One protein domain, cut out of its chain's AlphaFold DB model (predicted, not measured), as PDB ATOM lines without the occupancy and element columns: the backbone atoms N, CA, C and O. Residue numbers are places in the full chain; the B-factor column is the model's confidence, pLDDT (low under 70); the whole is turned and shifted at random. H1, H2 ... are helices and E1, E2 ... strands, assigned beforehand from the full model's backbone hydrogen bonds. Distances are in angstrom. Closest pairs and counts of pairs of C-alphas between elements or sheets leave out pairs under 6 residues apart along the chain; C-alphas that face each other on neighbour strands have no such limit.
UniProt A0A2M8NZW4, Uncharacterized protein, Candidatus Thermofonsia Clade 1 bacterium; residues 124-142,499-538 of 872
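This is residues 124 to 142 and 499 to 538 of the 872 residues of an uncharacterized protein of Candidatus Thermofonsia Clade 1 bacterium (UniProt A0A2M8NZW4). Two helices, H1 and H2, lie side by side and run opposite ways, with a small ragged sheet of two strands, E1 and E3, near the first residues of H1 and the last of H2. The short strand E2 runs beside H1, apart from H2 and outside the two-stranded sheet, and residues 515 to 524 loop from E3 back to where H2 begins. The printed part has 59 residues, in the order E1, H1, E2, E3, H2; its class is mixed, helices and strands, and its sheet is antiparallel. It is compact, with a radius of gyration of the C-alphas of 11.1 A, and spans 27 by 27 by 17 A.

Start at E1, residues 124 to 126, the antiparallel neighbour of E3, residues 510 to 514, at 112 degrees between directions. Look there for N 511 and O 125, 2.9 A apart, and N 124 and O 512, 3.1 A apart, both within hydrogen-bond range. A tight link leads from E1 to H1, residues 127 to 138. H1 touches H2, residues 525 to 536, at a shallow tilt of 3 degrees, opposite ways; their closest C-alphas, Ile 131 and Ile 529, are 6.0 A apart. In both helices every O i to N i+4 pair is within hydrogen-bond range. E2, residues 502 to 504, pairs with no named strand; its closest C-alpha to H1 is Leu 504, 5.7 A from that of Asp 128. E2 and H2 are apart, while E3 and H2 are near each other, with 7 pairs of C-alphas within 10 A.

Find C-alpha 124 at (-24.695, -47.019, -39.728), where E1 begins. H1 covers 16.3 A, E3 10.1 A and H2 16.6 A, which ends at C-alpha 536, (-37.341, -48.964, -34.516).

The farthest C-alphas, Ala 508 and Asp 521, are 30.1 A apart. Residues 143 to 498 are not printed; C-alphas 142 and 499 are 10.4 A apart. No printed residue is under 70 in pLDDT.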
ATOM      1  N   ASP A 124     -24.241 -45.783 -39.069       87.00
ATOM      2  CA  ASP A 124     -24.695 -47.019 -39.728       87.00
ATOM      3  C   ASP A 124     -24.874 -48.197 -38.755       87.00
ATOM      4  O   ASP A 124     -24.482 -49.337 -39.019       87.00
ATOM      5  N   VAL A 125     -25.464 -47.915 -37.597       87.38
ATOM      6  CA  VAL A 125     -25.625 -48.877 -36.501       87.38
ATOM      7  C   VAL A 125     -27.070 -49.332 -36.371       87.38
ATOM      8  O   VAL A 125     -28.013 -48.554 -36.525       87.38
ATOM      9  N   ARG A 126     -27.264 -50.610 -36.045       91.00
ATOM     10  CA  ARG A 126     -28.600 -51.147 -35.758       91.00
ATOM     11  C   ARG A 126     -29.061 -50.822 -34.340       91.00
ATOM     12  O   ARG A 126     -28.248 -50.577 -33.445       91.00
ATOM     13  N   ALA A 127     -30.369 -50.930 -34.109       92.25
ATOM     14  CA  ALA A 127     -30.979 -50.748 -32.792       92.25
ATOM     15  C   ALA A 127     -30.351 -51.630 -31.690       92.25
ATOM     16  O   ALA A 127     -30.071 -51.142 -30.596       92.25
ATOM     17  N   ASP A 128     -30.061 -52.905 -31.980       92.12
ATOM     18  CA  ASP A 128     -29.447 -53.834 -31.020       92.12
ATOM     19  C   ASP A 128     -28.032 -53.415 -30.612       92.12
ATOM     20  O   ASP A 128     -27.660 -53.495 -29.439       92.12
ATOM     21  N   GLN A 129     -27.248 -52.929 -31.574       90.06
ATOM     22  CA  GLN A 129     -25.891 -52.450 -31.333       90.06
ATOM     23  C   GLN A 129     -25.917 -51.161 -30.504       90.06
ATOM     24  O   GLN A 129     -25.184 -51.056 -29.524       90.06
ATOM     25  N   LEU A 130     -26.822 -50.229 -30.817       91.50
ATOM     26  CA  LEU A 130     -26.997 -48.995 -30.047       91.50
ATOM     27  C   LEU A 130     -27.390 -49.254 -28.593       91.50
ATOM     28  O   LEU A 130     -26.768 -48.706 -27.684       91.50
ATOM     29  N   ILE A 131     -28.383 -50.116 -28.352       93.25
ATOM     30  CA  ILE A 131     -28.814 -50.461 -26.987       93.25
ATOM     31  C   ILE A 131     -27.658 -51.093 -26.208       93.25
ATOM     32  O   ILE A 131     -27.469 -50.798 -25.026       93.25
ATOM     33  N   ARG A 132     -26.839 -51.920 -26.865       90.56
ATOM     34  CA  ARG A 132     -25.648 -52.514 -26.254       90.56
ATOM     35  C   ARG A 132     -24.617 -51.460 -25.842       90.56
ATOM     36  O   ARG A 132     -24.128 -51.516 -24.722       90.56
ATOM     37  N   VAL A 133     -24.330 -50.479 -26.696       88.44
ATOM     38  CA  VAL A 133     -23.390 -49.387 -26.383       88.44
ATOM     39  C   VAL A 133     -23.912 -48.504 -25.248       88.44
ATOM     40  O   VAL A 133     -23.168 -48.176 -24.322       88.44
ATOM     41  N   ILE A 134     -25.203 -48.157 -25.276       92.00
ATOM     42  CA  ILE A 134     -25.841 -47.354 -24.225       92.00
ATOM     43  C   ILE A 134     -25.789 -48.082 -22.880       92.00
ATOM     44  O   ILE A 134     -25.411 -47.489 -21.869       92.00
ATOM     45  N   THR A 135     -26.148 -49.367 -22.858       92.56
ATOM     46  CA  THR A 135     -26.116 -50.170 -21.628       92.56
ATOM     47  C   THR A 135     -24.687 -50.345 -21.120       92.56
ATOM     48  O   THR A 135     -24.453 -50.133 -19.932       92.56
ATOM     49  N   ALA A 136     -23.719 -50.619 -21.996       89.06
ATOM     50  CA  ALA A 136     -22.318 -50.730 -21.607       89.06
ATOM     51  C   ALA A 136     -21.807 -49.467 -20.902       89.06
ATOM     52  O   ALA A 136     -21.254 -49.558 -19.805       89.06
ATOM     53  N   ARG A 137     -22.101 -48.290 -21.472       87.50
ATOM     54  CA  ARG A 137     -21.753 -46.993 -20.882       87.50
ATOM     55  C   ARG A 137     -22.476 -46.731 -19.561       87.50
ATOM     56  O   ARG A 137     -21.866 -46.277 -18.595       87.50
ATOM     57  N   ALA A 138     -23.776 -47.014 -19.496       91.06
ATOM     58  CA  ALA A 138     -24.578 -46.754 -18.303       91.06
ATOM     59  C   ALA A 138     -24.142 -47.608 -17.100       91.06
ATOM     60  O   ALA A 138     -24.152 -47.137 -15.964       91.06
ATOM     61  N   PHE A 139     -23.710 -48.847 -17.350       89.00
ATOM     62  CA  PHE A 139     -23.201 -49.755 -16.321       89.00
ATOM     63  C   PHE A 139     -21.675 -49.691 -16.134       89.00
ATOM     64  O   PHE A 139     -21.143 -50.457 -15.329       89.00
ATOM     65  N   ARG A 140     -20.991 -48.740 -16.794       85.62
ATOM     66  CA  ARG A 140     -19.542 -48.479 -16.689       85.62
ATOM     67  C   ARG A 140     -18.701 -49.723 -16.958       85.62
ATOM     68  O   ARG A 140     -17.862 -50.113 -16.141       85.62
ATOM     69  N   GLN A 141     -18.984 -50.382 -18.075       83.75
ATOM     70  CA  GLN A 141     -18.209 -51.538 -18.503       83.75
ATOM     71  C   GLN A 141     -16.779 -51.120 -18.874       83.75
ATOM     72  O   GLN A 141     -16.478 -49.951 -19.112       83.75
ATOM     73  N   THR A 142     -15.856 -52.076 -18.890       77.31
ATOM     74  CA  THR A 142     -14.452 -51.777 -19.185       77.31
ATOM     75  C   THR A 142     -14.277 -51.411 -20.663       77.31
ATOM     76  O   THR A 142     -14.910 -51.995 -21.546       77.31
ATOM     77  N   TYR A 499     -22.074 -56.840 -17.439       80.38
ATOM     78  CA  TYR A 499     -23.255 -56.754 -16.592       80.38
ATOM     79  C   TYR A 499     -24.076 -55.526 -17.003       80.38
ATOM     80  O   TYR A 499     -23.484 -54.463 -17.226       80.38
ATOM     81  N   PRO A 500     -25.413 -55.628 -17.062       87.38
ATOM     82  CA  PRO A 500     -26.236 -56.825 -16.862       87.38
ATOM     83  C   PRO A 500     -26.232 -57.767 -18.070       87.38
ATOM     84  O   PRO A 500     -25.742 -57.421 -19.142       87.38
ATOM     85  N   ALA A 501     -26.822 -58.954 -17.902       90.38
ATOM     86  CA  ALA A 501     -27.091 -59.843 -19.024       90.38
ATOM     87  C   ALA A 501     -28.032 -59.160 -20.033       90.38
ATOM     88  O   ALA A 501     -29.008 -58.505 -19.653       90.38
ATOM     89  N   LEU A 502     -27.738 -59.332 -21.323       91.44
ATOM     90  CA  LEU A 502     -28.477 -58.728 -22.430       91.44
ATOM     91  C   LEU A 502     -29.024 -59.821 -23.357       91.44
ATOM     92  O   LEU A 502     -28.273 -60.689 -23.802       91.44
ATOM     93  N   SER A 503     -30.305 -59.734 -23.713       94.62
ATOM     94  CA  SER A 503     -30.943 -60.536 -24.763       94.62
ATOM     95  C   SER A 503     -31.503 -59.594 -25.824       94.62
ATOM     96  O   SER A 503     -32.610 -59.073 -25.697       94.62
ATOM     97  N   LEU A 504     -30.698 -59.309 -26.848       94.00
ATOM     98  CA  LEU A 504     -31.033 -58.335 -27.886       94.00
ATOM     99  C   LEU A 504     -31.262 -59.065 -29.206       94.00
ATOM    100  O   LEU A 504     -30.347 -59.701 -29.728       94.00
ATOM    101  N   GLU A 505     -32.478 -58.984 -29.733       94.38
ATOM    102  CA  GLU A 505     -32.777 -59.424 -31.092       94.38
ATOM    103  C   GLU A 505     -32.171 -58.458 -32.113       94.38
ATOM    104  O   GLU A 505     -32.114 -57.257 -31.863       94.38
ATOM    105  N   THR A 506     -31.722 -58.967 -33.260       92.00
ATOM    106  CA  THR A 506     -31.167 -58.136 -34.334       92.00
ATOM    107  C   THR A 506     -32.187 -57.083 -34.779       92.00
ATOM    108  O   THR A 506     -33.325 -57.420 -35.116       92.00
ATOM    109  N   GLY A 507     -31.781 -55.809 -34.761       88.69
ATOM    110  CA  GLY A 507     -32.616 -54.696 -35.214       88.69
ATOM    111  C   GLY A 507     -32.918 -54.783 -36.710       88.69
ATOM    112  O   GLY A 507     -32.083 -55.241 -37.492       88.69
ATOM    113  N   ALA A 508     -34.110 -54.344 -37.100       87.12
ATOM    114  CA  ALA A 508     -34.553 -54.284 -38.486       87.12
ATOM    115  C   ALA A 508     -34.190 -52.950 -39.159       87.12
ATOM    116  O   ALA A 508     -34.013 -52.934 -40.379       87.12
ATOM    117  N   GLU A 509     -34.051 -51.855 -38.400       83.81
ATOM    118  CA  GLU A 509     -33.506 -50.593 -38.907       83.81
ATOM    119  C   GLU A 509     -32.003 -50.454 -38.672       83.81
ATOM    120  O   GLU A 509     -31.432 -50.897 -37.670       83.81
ATOM    121  N   VAL A 510     -31.377 -49.771 -39.628       88.62
ATOM    122  CA  VAL A 510     -30.016 -49.251 -39.533       88.62
ATOM    123  C   VAL A 510     -30.144 -47.737 -39.476       88.62
ATOM    124  O   VAL A 510     -30.692 -47.133 -40.398       88.62
ATOM    125  N   PHE A 511     -29.667 -47.136 -38.391       89.31
ATOM    126  CA  PHE A 511     -29.655 -45.690 -38.231       89.31
ATOM    127  C   PHE A 511     -28.361 -45.135 -38.811       89.31
ATOM    128  O   PHE A 511     -27.272 -45.486 -38.352       89.31
ATOM    129  N   ASP A 512     -28.490 -44.241 -39.791       87.69
ATOM    130  CA  ASP A 512     -27.341 -43.595 -40.428       87.69
ATOM    131  C   ASP A 512     -26.508 -42.825 -39.389       87.69
ATOM    132  O   ASP A 512     -25.281 -42.839 -39.438       87.69
ATOM    133  N   ILE A 513     -27.178 -42.162 -38.434       89.06
ATOM    134  CA  ILE A 513     -26.562 -41.348 -37.380       89.06
ATOM    135  C   ILE A 513     -27.348 -41.501 -36.072       89.06
ATOM    136  O   ILE A 513     -28.576 -41.411 -36.069       89.06
ATOM    137  N   ALA A 514     -26.638 -41.671 -34.957       89.38
ATOM    138  CA  ALA A 514     -27.188 -41.636 -33.605       89.38
ATOM    139  C   ALA A 514     -26.197 -41.015 -32.600       89.38
ATOM    140  O   ALA A 514     -25.017 -40.820 -32.900       89.38
ATOM    141  N   ALA A 515     -26.694 -40.718 -31.393       89.19
ATOM    142  CA  ALA A 515     -25.997 -40.011 -30.307       89.19
ATOM    143  C   ALA A 515     -25.657 -38.532 -30.558       89.19
ATOM    144  O   ALA A 515     -25.130 -37.866 -29.671       89.19
ATOM    145  N   ASP A 516     -26.020 -37.984 -31.714       87.81
ATOM    146  CA  ASP A 516     -25.736 -36.605 -32.113       87.81
ATOM    147  C   ASP A 516     -26.475 -35.542 -31.282       87.81
ATOM    148  O   ASP A 516     -26.034 -34.398 -31.205       87.81
ATOM    149  N   GLU A 517     -27.583 -35.914 -30.641       86.75
ATOM    150  CA  GLU A 517     -28.350 -35.040 -29.744       86.75
ATOM    151  C   GLU A 517     -28.255 -35.460 -28.268       86.75
ATOM    152  O   GLU A 517     -28.782 -34.765 -27.401       86.75
ATOM    153  N   TRP A 518     -27.557 -36.558 -27.949       89.38
ATOM    154  CA  TRP A 518     -27.477 -37.076 -26.581       89.38
ATOM    155  C   TRP A 518     -26.401 -36.352 -25.775       89.38
ATOM    156  O   TRP A 518     -25.200 -36.462 -26.044       89.38
ATOM    157  N   ARG A 519     -26.845 -35.606 -24.761       84.38
ATOM    158  CA  ARG A 519     -25.979 -34.787 -23.906       84.38
ATOM    159  C   ARG A 519     -26.081 -35.220 -22.461       84.38
ATOM    160  O   ARG A 519     -27.167 -35.505 -21.969       84.38
ATOM    161  N   GLU A 520     -24.957 -35.150 -21.763       81.12
ATOM    162  CA  GLU A 520     -24.869 -35.507 -20.346       81.12
ATOM    163  C   GLU A 520     -25.758 -34.628 -19.446       81.12
ATOM    164  O   GLU A 520     -26.178 -35.064 -18.382       81.12
ATOM    165  N   ASP A 521     -26.108 -33.416 -19.876       82.44
ATOM    166  CA  ASP A 521     -26.950 -32.516 -19.079       82.44
ATOM    167  C   ASP A 521     -28.462 -32.756 -19.265       82.44
ATOM    168  O   ASP A 521     -29.248 -32.301 -18.437       82.44
ATOM    169  N   ASP A 522     -28.882 -33.458 -20.326       86.50
ATOM    170  CA  ASP A 522     -30.298 -33.523 -20.748       86.50
ATOM    171  C   ASP A 522     -30.791 -34.944 -21.079       86.50
ATOM    172  O   ASP A 522     -31.979 -35.244 -21.003       86.50
ATOM    173  N   THR A 523     -29.893 -35.864 -21.432       91.75
ATOM    174  CA  THR A 523     -30.248 -37.215 -21.883       91.75
ATOM    175  C   THR A 523     -29.752 -38.273 -20.902       91.75
ATOM    176  O   THR A 523     -28.551 -38.459 -20.701       91.75
ATOM    177  N   ASN A 524     -30.688 -39.033 -20.331       95.00
ATOM    178  CA  ASN A 524     -30.373 -40.243 -19.570       95.00
ATOM    179  C   ASN A 524     -30.384 -41.499 -20.452       95.00
ATOM    180  O   ASN A 524     -30.987 -41.516 -21.528       95.00
ATOM    181  N   ALA A 525     -29.724 -42.565 -19.999       95.00
ATOM    182  CA  ALA A 525     -29.575 -43.799 -20.767       95.00
ATOM    183  C   ALA A 525     -30.928 -44.419 -21.142       95.00
ATOM    184  O   ALA A 525     -31.085 -44.925 -22.253       95.00
ATOM    185  N   LEU A 526     -31.916 -44.346 -20.242       95.25
ATOM    186  CA  LEU A 526     -33.259 -44.860 -20.512       95.25
ATOM    187  C   LEU A 526     -33.957 -44.064 -21.625       95.25
ATOM    188  O   LEU A 526     -34.542 -44.667 -22.513       95.25
ATOM    189  N   SER A 527     -33.844 -42.735 -21.626       94.88
ATOM    190  CA  SER A 527     -34.405 -41.861 -22.664       94.88
ATOM    191  C   SER A 527     -33.718 -42.053 -24.018       94.88
ATOM    192  O   SER A 527     -34.384 -42.045 -25.048       94.88
ATOM    193  N   ALA A 528     -32.407 -42.314 -24.037       95.06
ATOM    194  CA  ALA A 528     -31.697 -42.658 -25.266       95.06
ATOM    195  C   ALA A 528     -32.166 -44.008 -25.833       95.06
ATOM    196  O   ALA A 528     -32.455 -44.109 -27.024       95.06
ATOM    197  N   ILE A 529     -32.323 -45.033 -24.982       95.69
ATOM    198  CA  ILE A 529     -32.918 -46.316 -25.392       95.69
ATOM    199  C   ILE A 529     -34.360 -46.111 -25.858       95.69
ATOM    200  O   ILE A 529     -34.761 -46.703 -26.855       95.69
ATOM    201  N   GLU A 530     -35.130 -45.242 -25.201       94.44
ATOM    202  CA  GLU A 530     -36.489 -44.914 -25.623       94.44
ATOM    203  C   GLU A 530     -36.513 -44.357 -27.045       94.44
ATOM    204  O   GLU A 530     -37.310 -44.813 -27.859       94.44
ATOM    205  N   GLN A 531     -35.607 -43.433 -27.376       93.88
ATOM    206  CA  GLN A 531     -35.490 -42.890 -28.728       93.88
ATOM    207  C   GLN A 531     -35.158 -43.976 -29.764       93.88
ATOM    208  O   GLN A 531     -35.752 -43.991 -30.847       93.88
ATOM    209  N   VAL A 532     -34.268 -44.919 -29.427       94.50
ATOM    210  CA  VAL A 532     -33.944 -46.078 -30.279       94.50
ATOM    211  C   VAL A 532     -35.177 -46.964 -30.483       94.50
ATOM    212  O   VAL A 532     -35.559 -47.256 -31.616       94.50
ATOM    213  N   VAL A 533     -35.844 -47.350 -29.394       94.44
ATOM    214  CA  VAL A 533     -37.018 -48.238 -29.402       94.44
ATOM    215  C   VAL A 533     -38.204 -47.596 -30.126       94.44
ATOM    216  O   VAL A 533     -38.896 -48.277 -30.884       94.44
ATOM    217  N   GLN A 534     -38.437 -46.294 -29.937       92.31
ATOM    218  CA  GLN A 534     -39.486 -45.541 -30.629       92.31
ATOM    219  C   GLN A 534     -39.232 -45.478 -32.138       92.31
ATOM    220  O   GLN A 534     -40.172 -45.685 -32.908       92.31
ATOM    221  N   SER A 535     -37.982 -45.243 -32.549       92.44
ATOM    222  CA  SER A 535     -37.601 -45.151 -33.964       92.44
ATOM    223  C   SER A 535     -37.681 -46.510 -34.670       92.44
ATOM    224  O   SER A 535     -38.235 -46.606 -35.762       92.44
ATOM    225  N   GLU A 536     -37.226 -47.584 -34.016       90.88
ATOM    226  CA  GLU A 536     -37.341 -48.964 -34.516       90.88
ATOM    227  C   GLU A 536     -38.786 -49.486 -34.484       90.88
ATOM    228  O   GLU A 536     -39.130 -50.352 -35.276       90.88
ATOM    229  N   ARG A 537     -39.641 -48.976 -33.582       89.75
ATOM    230  CA  ARG A 537     -40.930 -49.583 -33.174       89.75
ATOM    231  C   ARG A 537     -40.776 -50.944 -32.476       89.75
ATOM    232  O   ARG A 537     -41.667 -51.790 -32.556       89.75
ATOM    233  N   GLY A 538     -39.671 -51.124 -31.755       91.69
ATOM    234  CA  GLY A 538     -39.372 -52.333 -30.986       91.69
ATOM    235  C   GLY A 538     -40.048 -52.395 -29.612       91.69
ATOM    236  O   GLY A 538     -40.859 -51.538 -29.241       91.69
TER     237      GLY A 538